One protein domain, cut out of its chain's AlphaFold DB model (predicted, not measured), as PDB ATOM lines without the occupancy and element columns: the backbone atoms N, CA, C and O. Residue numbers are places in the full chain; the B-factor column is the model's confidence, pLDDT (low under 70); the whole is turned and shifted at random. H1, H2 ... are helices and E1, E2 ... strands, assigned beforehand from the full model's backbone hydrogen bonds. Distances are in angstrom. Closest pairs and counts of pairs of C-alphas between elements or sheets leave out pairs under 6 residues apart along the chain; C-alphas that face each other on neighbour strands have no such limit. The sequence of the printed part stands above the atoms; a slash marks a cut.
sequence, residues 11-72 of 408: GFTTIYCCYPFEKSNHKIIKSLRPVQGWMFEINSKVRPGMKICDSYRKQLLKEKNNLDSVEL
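What this domain is: This is residues 11 to 72 of the 408 residues of the protein "DEK C-terminal domain-containing protein" of Abscondita terminalis (UniProt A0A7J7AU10). One long helix, H2, follows directly on a very small two-stranded sheet, E1 with E2; the short helix H1 crosses H2 steeply, on its residues 60 to 64. Before E1, residues 11 to 31 form a long stretch with no named element, which runs in from Gly 11, at the opposite end of the length from the last residue of H2, and loops round before it reaches the sheet. The printed part has 62 residues with two named strands and two named helices, in the order E1, H1, E2, H2; the sheet is antiparallel, and the class is mostly helix. The whole is only just loose, close to compact, with a radius of gyration of the C-alphas of 12.8 A, and it spans 48 by 23 by 18 A.

Where its parts are: Start at C-alpha 11, at (27.474, 3.682, -26.301), and go through residues 11 to 31 to strand E1, residues 32 to 34, which begins at C-alpha 32, at (33.983, 19.644, -12.607). Next comes helix H1, residues 37 to 42, 9.6 A from first to last C-alpha. Strand E2 is residues 51 to 53, 7.1 A long against 6.9 A for E1. At C-alpha 54, at (34.776, 18.147, -5.573), helix H2 begins; it holds residues 54 to 72 and runs 27.7 A to C-alpha 72, at (57.589, 16.255, 9.989).

How they stand to each other: Look first at E1 and E2, which are antiparallel neighbours, with 133 degrees between their directions. C-alphas 34 and 51 face each other at 4.3 A, and you will find N 33 and O 52 at 2.9 A and N 52 and O 33 at 2.8 A, both within hydrogen-bond range. From E2 a tight link leads to H2, with no residue between them. The C-alphas of Leu 32 in E1 and Asp 54 in H2, the closest of the two, are 7.2 A apart. Farther along H2, its residues 60 to 64 alone touch H1; the closest C-alphas are those of Ile 42 and Lys 64, 6.6 A apart. H1 and H2 run the same way at a steep tilt of 64 degrees. In H2, 14 of 15 O i to N i+4 pairs are within hydrogen-bond range; in H1, 0 of 2 are, beside 1 of 3 O i to N i+3 pairs.

The domain as a whole: The two C-alphas farthest apart are those of Gly 11 and Leu 72, at 48.8 A. The printed part has no cut. The links from E1 to H1 and from E2 to H2 are tight, and the link from H1 to E2, with 8 residues, is short. Read the B-factor column for the model's confidence: the mean pLDDT of the printed part is 77.8, and residues 11 to 30 and 71 to 72 are under 70.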
ATOM      1  N   GLY A  11      26.765   3.621 -27.559       44.34
ATOM      2  CA  GLY A  11      27.474   3.682 -26.301       44.34
ATOM      3  C   GLY A  11      27.280   5.087 -25.765       44.34
ATOM      4  O   GLY A  11      27.876   6.035 -26.272       44.34
ATOM      5  N   PHE A  12      26.423   5.229 -24.755       45.16
ATOM      6  CA  PHE A  12      26.551   6.320 -23.808       45.16
ATOM      7  C   PHE A  12      27.993   6.244 -23.319       45.16
ATOM      8  O   PHE A  12      28.322   5.426 -22.462       45.16
ATOM      9  N   THR A  13      28.877   7.051 -23.902       46.84
ATOM     10  CA  THR A  13      30.167   7.359 -23.309       46.84
ATOM     11  C   THR A  13      29.827   8.069 -22.016       46.84
ATOM     12  O   THR A  13      29.660   9.286 -21.982       46.84
ATOM     13  N   THR A  14      29.622   7.294 -20.952       48.19
ATOM     14  CA  THR A  14      29.647   7.773 -19.584       48.19
ATOM     15  C   THR A  14      30.974   8.496 -19.469       48.19
ATOM     16  O   THR A  14      32.034   7.879 -19.425       48.19
ATOM     17  N   ILE A  15      30.927   9.825 -19.533       49.06
ATOM     18  CA  ILE A  15      32.079  10.685 -19.314       49.06
ATOM     19  C   ILE A  15      32.436  10.463 -17.849       49.06
ATOM     20  O   ILE A  15      31.893  11.107 -16.955       49.06
ATOM     21  N   TYR A  16      33.271   9.459 -17.581       54.69
ATOM     22  CA  TYR A  16      33.733   9.143 -16.244       54.69
ATOM     23  C   TYR A  16      34.545  10.347 -15.770       54.69
ATOM     24  O   TYR A  16      35.690  10.547 -16.162       54.69
ATOM     25  N   CYS A  17      33.931  11.145 -14.903       59.22
ATOM     26  CA  CYS A  17      34.428  12.359 -14.249       59.22
ATOM     27  C   CYS A  17      35.797  12.215 -13.531       59.22
ATOM     28  O   CYS A  17      36.271  13.170 -12.918       59.22
ATOM     29  N   CYS A  18      36.434  11.041 -13.582       61.19
ATOM     30  CA  CYS A  18      37.683  10.708 -12.904       61.19
ATOM     31  C   CYS A  18      38.521   9.656 -13.668       61.19
ATOM     32  O   CYS A  18      39.104   8.785 -13.021       61.19
ATOM     33  N   TYR A  19      38.582   9.656 -15.006       57.31
ATOM     34  CA  TYR A  19      39.470   8.721 -15.724       57.31
ATOM     35  C   TYR A  19      40.894   9.290 -15.837       57.31
ATOM     36  O   TYR A  19      41.240   9.945 -16.821       57.31
ATOM     37  N   PRO A  20      41.652   9.202 -14.724       53.47
ATOM     38  CA  PRO A  20      42.683   8.161 -14.605       53.47
ATOM     39  C   PRO A  20      42.651   7.340 -13.288       53.47
ATOM     40  O   PRO A  20      43.659   6.733 -12.921       53.47
ATOM     41  N   PHE A  21      41.537   7.320 -12.540       56.50
ATOM     42  CA  PHE A  21      41.492   6.748 -11.177       56.50
ATOM     43  C   PHE A  21      40.627   5.492 -10.986       56.50
ATOM     44  O   PHE A  21      40.564   5.010  -9.858       56.50
ATOM     45  N   GLU A  22      39.965   4.974 -12.029       62.56
ATOM     46  CA  GLU A  22      39.225   3.687 -12.026       62.56
ATOM     47  C   GLU A  22      38.273   3.453 -10.827       62.56
ATOM     48  O   GLU A  22      37.956   2.322 -10.465       62.56
ATOM     49  N   LYS A  23      37.764   4.514 -10.181       63.03
ATOM     50  CA  LYS A  23      36.833   4.363  -9.052       63.03
ATOM     51  C   LYS A  23      35.419   4.114  -9.583       63.03
ATOM     52  O   LYS A  23      34.748   5.045 -10.020       63.03
ATOM     53  N   SER A  24      34.963   2.864  -9.498       55.12
ATOM     54  CA  SER A  24      33.719   2.356 -10.103       55.12
ATOM     55  C   SER A  24      32.402   2.915  -9.533       55.12
ATOM     56  O   SER A  24      31.357   2.682 -10.128       55.12
ATOM     57  N   ASN A  25      32.417   3.693  -8.441       59.84
ATOM     58  CA  ASN A  25      31.196   4.058  -7.696       59.84
ATOM     59  C   ASN A  25      30.944   5.566  -7.488       59.84
ATOM     60  O   ASN A  25      30.166   5.948  -6.611       59.84
ATOM     61  N   HIS A  26      31.559   6.461  -8.267       61.56
ATOM     62  CA  HIS A  26      31.255   7.893  -8.141       61.56
ATOM     63  C   HIS A  26      30.046   8.295  -8.997       61.56
ATOM     64  O   HIS A  26      30.161   8.456 -10.209       61.56
ATOM     65  N   LYS A  27      28.890   8.531  -8.358       63.09
ATOM     66  CA  LYS A  27      27.775   9.253  -8.993       63.09
ATOM     67  C   LYS A  27      28.230  10.680  -9.315       63.09
ATOM     68  O   LYS A  27      28.493  11.482  -8.416       63.09
ATOM     69  N   ILE A  28      28.333  10.985 -10.602       60.38
ATOM     70  CA  ILE A  28      28.725  12.295 -11.123       60.38
ATOM     71  C   ILE A  28      27.521  13.220 -10.976       60.38
ATOM     72  O   ILE A  28      26.644  13.240 -11.827       60.38
ATOM     73  N   ILE A  29      27.429  13.924  -9.848       60.28
ATOM     74  CA  ILE A  29      26.300  14.833  -9.582       60.28
ATOM     75  C   ILE A  29      26.752  16.303  -9.582       60.28
ATOM     76  O   ILE A  29      25.918  17.198  -9.543       60.28
ATOM     77  N   LYS A  30      28.060  16.608  -9.606       65.25
ATOM     78  CA  LYS A  30      28.537  17.975  -9.329       65.25
ATOM     79  C   LYS A  30      29.659  18.443 -10.245       65.25
ATOM     80  O   LYS A  30      30.469  17.646 -10.713       65.25
ATOM     81  N   SER A  31      29.653  19.759 -10.447       79.06
ATOM     82  CA  SER A  31      30.539  20.551 -11.290       79.06
ATOM     83  C   SER A  31      32.005  20.122 -11.208       79.06
ATOM     84  O   SER A  31      32.605  19.977 -10.142       79.06
ATOM     85  N   LEU A  32      32.576  19.924 -12.390       86.75
ATOM     86  CA  LEU A  32      33.983  19.644 -12.607       86.75
ATOM     87  C   LEU A  32      34.791  20.943 -12.480       86.75
ATOM     88  O   LEU A  32      34.502  21.914 -13.177       86.75
ATOM     89  N   ARG A  33      35.818  20.964 -11.622       88.44
ATOM     90  CA  ARG A  33      36.711  22.124 -11.451       88.44
ATOM     91  C   ARG A  33      38.092  21.857 -12.042       88.44
ATOM     92  O   ARG A  33      38.557  20.721 -11.951       88.44
ATOM     93  N   PRO A  34      38.764  22.873 -12.609       92.69
ATOM     94  CA  PRO A  34      40.132  22.724 -13.084       92.69
ATOM     95  C   PRO A  34      41.077  22.379 -11.928       92.69
ATOM     96  O   PRO A  34      40.942  22.883 -10.810       92.69
ATOM     97  N   VAL A  35      42.032  21.504 -12.218       92.44
ATOM     98  CA  VAL A  35      43.121  21.127 -11.313       92.44
ATOM     99  C   VAL A  35      43.981  22.352 -10.982       92.44
ATOM    100  O   VAL A  35      44.363  23.111 -11.870       92.44
ATOM    101  N   GLN A  36      44.302  22.527  -9.698       94.12
ATOM    102  CA  GLN A  36      45.220  23.561  -9.208       94.12
ATOM    103  C   GLN A  36      46.654  23.024  -9.113       94.12
ATOM    104  O   GLN A  36      46.851  21.816  -9.019       94.12
ATOM    105  N   GLY A  37      47.653  23.913  -9.076       93.56
ATOM    106  CA  GLY A  37      49.059  23.504  -9.150       93.56
ATOM    107  C   GLY A  37      49.498  22.507  -8.067       93.56
ATOM    108  O   GLY A  37      50.009  21.436  -8.360       93.56
ATOM    109  N   TRP A  38      49.142  22.769  -6.813       93.75
ATOM    110  CA  TRP A  38      49.465  21.876  -5.692       93.75
ATOM    111  C   TRP A  38      48.907  20.442  -5.838       93.75
ATOM    112  O   TRP A  38      49.345  19.527  -5.153       93.75
ATOM    113  N   MET A  39      47.910  20.227  -6.701       93.88
ATOM    114  CA  MET A  39      47.252  18.928  -6.856       93.88
ATOM    115  C   MET A  39      48.070  17.950  -7.708       93.88
ATOM    116  O   MET A  39      47.963  16.746  -7.487       93.88
ATOM    117  N   PHE A  40      48.883  18.444  -8.653       89.75
ATOM    118  CA  PHE A  40      49.776  17.589  -9.448       89.75
ATOM    119  C   PHE A  40      51.021  17.160  -8.659       89.75
ATOM    120  O   PHE A  40      51.611  16.128  -8.964       89.75
ATOM    121  N   GLU A  41      51.401  17.923  -7.630       92.12
ATOM    122  CA  GLU A  41      52.530  17.600  -6.748       92.12
ATOM    123  C   GLU A  41      52.210  16.404  -5.841       92.12
ATOM    124  O   GLU A  41      53.071  15.571  -5.578       92.12
ATOM    125  N   ILE A  42      50.950  16.275  -5.416       92.38
ATOM    126  CA  ILE A  42      50.496  15.189  -4.531       92.38
ATOM    127  C   ILE A  42      50.280  13.891  -5.304       92.38
ATOM    128  O   ILE A  42      50.536  12.803  -4.789       92.38
ATOM    129  N   ASN A  43      49.772  13.983  -6.535       90.50
ATOM    130  CA  ASN A  43      49.421  12.811  -7.318       90.50
ATOM    131  C   ASN A  43      49.844  12.983  -8.777       90.50
ATOM    132  O   ASN A  43      49.205  13.699  -9.547       90.50
ATOM    133  N   SER A  44      50.884  12.249  -9.173       89.50
ATOM    134  CA  SER A  44      51.481  12.294 -10.515       89.50
ATOM    135  C   SER A  44      50.531  11.887 -11.648       89.50
ATOM    136  O   SER A  44      50.815  12.141 -12.819       89.50
ATOM    137  N   LYS A  45      49.384  11.275 -11.326       87.88
ATOM    138  CA  LYS A  45      48.333  10.954 -12.304       87.88
ATOM    139  C   LYS A  45      47.470  12.165 -12.671       87.88
ATOM    140  O   LYS A  45      46.746  12.110 -13.662       87.88
ATOM    141  N   VAL A  46      47.523  13.247 -11.892       90.25
ATOM    142  CA  VAL A  46      46.776  14.481 -12.143       90.25
ATOM    143  C   VAL A  46      47.637  15.425 -12.982       90.25
ATOM    144  O   VAL A  46      48.703  15.847 -12.545       90.25
ATOM    145  N   ARG A  47      47.175  15.788 -14.184       87.94
ATOM    146  CA  ARG A  47      47.873  16.741 -15.065       87.94
ATOM    147  C   ARG A  47      47.227  18.134 -15.032       87.94
ATOM    148  O   ARG A  47      46.001  18.227 -14.891       87.94
ATOM    149  N   PRO A  48      48.010  19.217 -15.208       90.25
ATOM    150  CA  PRO A  48      47.460  20.543 -15.479       90.25
ATOM    151  C   PRO A  48      46.477  20.499 -16.659       90.25
ATOM    152  O   PRO A  48      46.704  19.788 -17.634       90.25
ATOM    153  N   GLY A  49      45.365  21.229 -16.554       86.31
ATOM    154  CA  GLY A  49      44.310  21.259 -17.577       86.31
ATOM    155  C   GLY A  49      43.219  20.190 -17.428       86.31
ATOM    156  O   GLY A  49      42.159  20.318 -18.039       86.31
ATOM    157  N   MET A  50      43.403  19.180 -16.571       88.81
ATOM    158  CA  MET A  50      42.322  18.245 -16.237       88.81
ATOM    159  C   MET A  50      41.257  18.925 -15.366       88.81
ATOM    160  O   MET A  50      41.553  19.845 -14.597       88.81
ATOM    161  N   LYS A  51      40.012  18.444 -15.449       88.50
ATOM    162  CA  LYS A  51      38.954  18.811 -14.502       88.50
ATOM    163  C   LYS A  51      38.640  17.631 -13.587       88.50
ATOM    164  O   LYS A  51      38.574  16.495 -14.043       88.50
ATOM    165  N   ILE A  52      38.434  17.904 -12.303       88.81
ATOM    166  CA  ILE A  52      38.163  16.902 -11.264       88.81
ATOM    167  C   ILE A  52      36.903  17.262 -10.471       88.81
ATOM    168  O   ILE A  52      36.537  18.435 -10.362       88.81
ATOM    169  N   CYS A  53      36.233  16.259  -9.898       88.69
ATOM    170  CA  CYS A  53      35.085  16.506  -9.024       88.69
ATOM    171  C   CYS A  53      35.504  16.997  -7.632       88.69
ATOM    172  O   CYS A  53      36.589  16.689  -7.130       88.69
ATOM    173  N   ASP A  54      34.578  17.675  -6.948       88.62
ATOM    174  CA  ASP A  54      34.776  18.147  -5.573       88.62
ATOM    175  C   ASP A  54      35.083  17.011  -4.580       88.62
ATOM    176  O   ASP A  54      35.811  17.213  -3.609       88.62
ATOM    177  N   SER A  55      34.568  15.799  -4.819       86.69
ATOM    178  CA  SER A  55      34.869  14.641  -3.965       86.69
ATOM    179  C   SER A  55      36.344  14.242  -4.058       86.69
ATOM    180  O   SER A  55      36.990  14.037  -3.031       86.69
ATOM    181  N   TYR A  56      36.897  14.210  -5.272       86.44
ATOM    182  CA  TYR A  56      38.304  13.895  -5.493       86.44
ATOM    183  C   TYR A  56      39.224  15.018  -4.998       86.44
ATOM    184  O   TYR A  56      40.221  14.759  -4.328       86.44
ATOM    185  N   ARG A  57      38.829  16.281  -5.198       90.81
ATOM    186  CA  ARG A  57      39.526  17.443  -4.624       90.81
ATOM    187  C   ARG A  57      39.653  17.360  -3.100       90.81
ATOM    188  O   ARG A  57      40.719  17.654  -2.569       90.81
ATOM    189  N   LYS A  58      38.599  16.931  -2.398       91.94
ATOM    190  CA  LYS A  58      38.640  16.718  -0.940       91.94
ATOM    191  C   LYS A  58      39.582  15.580  -0.535       91.94
ATOM    192  O   LYS A  58      40.220  15.686   0.507       91.94
ATOM    193  N   GLN A  59      39.685  14.517  -1.338       90.88
ATOM    194  CA  GLN A  59      40.634  13.425  -1.083       90.88
ATOM    195  C   GLN A  59      42.080  13.907  -1.208       90.88
ATOM    196  O   GLN A  59      42.846  13.712  -0.273       90.88
ATOM    197  N   LEU A  60      42.413  14.629  -2.283       92.56
ATOM    198  CA  LEU A  60      43.747  15.217  -2.458       92.56
ATOM    199  C   LEU A  60      44.110  16.191  -1.331       92.56
ATOM    200  O   LEU A  60      45.248  16.220  -0.885       92.56
ATOM    201  N   LEU A  61      43.142  16.959  -0.823       93.06
ATOM    202  CA  LEU A  61      43.372  17.862   0.309       93.06
ATOM    203  C   LEU A  61      43.667  17.095   1.611       93.06
ATOM    204  O   LEU A  61      44.496  17.518   2.409       93.06
ATOM    205  N   LYS A  62      43.013  15.946   1.818       93.75
ATOM    206  CA  LYS A  62      43.283  15.066   2.963       93.75
ATOM    207  C   LYS A  62      44.651  14.386   2.842       93.75
ATOM    208  O   LYS A  62      45.357  14.287   3.837       93.75
ATOM    209  N   GLU A  63      45.024  13.951   1.639       93.31
ATOM    210  CA  GLU A  63      46.359  13.412   1.348       93.31
ATOM    211  C   GLU A  63      47.445  14.465   1.575       93.31
ATOM    212  O   GLU A  63      48.443  14.152   2.216       93.31
ATOM    213  N   LYS A  64      47.209  15.719   1.161       93.44
ATOM    214  CA  LYS A  64      48.104  16.846   1.448       93.44
ATOM    215  C   LYS A  64      48.375  16.991   2.941       93.44
ATOM    216  O   LYS A  64      49.520  16.973   3.364       93.44
ATOM    217  N   ASN A  65      47.311  17.065   3.739       91.38
ATOM    218  CA  ASN A  65      47.437  17.244   5.183       91.38
ATOM    219  C   ASN A  65      48.168  16.064   5.848       91.38
ATOM    220  O   ASN A  65      48.874  16.255   6.834       91.38
ATOM    221  N   ASN A  66      48.014  14.849   5.314       89.69
ATOM    222  CA  ASN A  66      48.750  13.681   5.794       89.69
ATOM    223  C   ASN A  66      50.235  13.738   5.402       89.69
ATOM    224  O   ASN A  66      51.074  13.381   6.221       89.69
ATOM    225  N   LEU A  67      50.564  14.186   4.186       87.50
ATOM    226  CA  LEU A  67      51.946  14.400   3.743       87.50
ATOM    227  C   LEU A  67      52.642  15.445   4.616       87.50
ATOM    228  O   LEU A  67      53.686  15.138   5.180       87.50
ATOM    229  N   ASP A  68      51.997  16.592   4.842       83.25
ATOM    230  CA  ASP A  68      52.509  17.651   5.721       83.25
ATOM    231  C   ASP A  68      52.709  17.151   7.168       83.25
ATOM    232  O   ASP A  68      53.587  17.624   7.886       83.25
ATOM    233  N   SER A  69      51.922  16.157   7.601       79.31
ATOM    234  CA  SER A  69      52.068  15.535   8.925       79.31
ATOM    235  C   SER A  69      53.207  14.508   8.987       79.31
ATOM    236  O   SER A  69      53.844  14.377  10.023       79.31
ATOM    237  N   VAL A  70      53.467  13.766   7.905       77.19
ATOM    238  CA  VAL A  70      54.477  12.688   7.861       77.19
ATOM    239  C   VAL A  70      55.866  13.214   7.497       77.19
ATOM    240  O   VAL A  70      56.875  12.660   7.936       77.19
ATOM    241  N   GLU A  71      55.946  14.289   6.714       65.19
ATOM    242  CA  GLU A  71      57.214  14.943   6.381       65.19
ATOM    243  C   GLU A  71      57.865  15.592   7.617       65.19
ATOM    244  O   GLU A  71      59.085  15.730   7.666       65.19
ATOM    245  N   LEU A  72      57.084  15.840   8.678       55.00
ATOM    246  CA  LEU A  72      57.589  16.255   9.989       55.00
ATOM    247  C   LEU A  72      58.388  15.167  10.734       55.00
ATOM    248  O   LEU A  72      59.204  15.505  11.591       55.00
TER     249      LEU A  72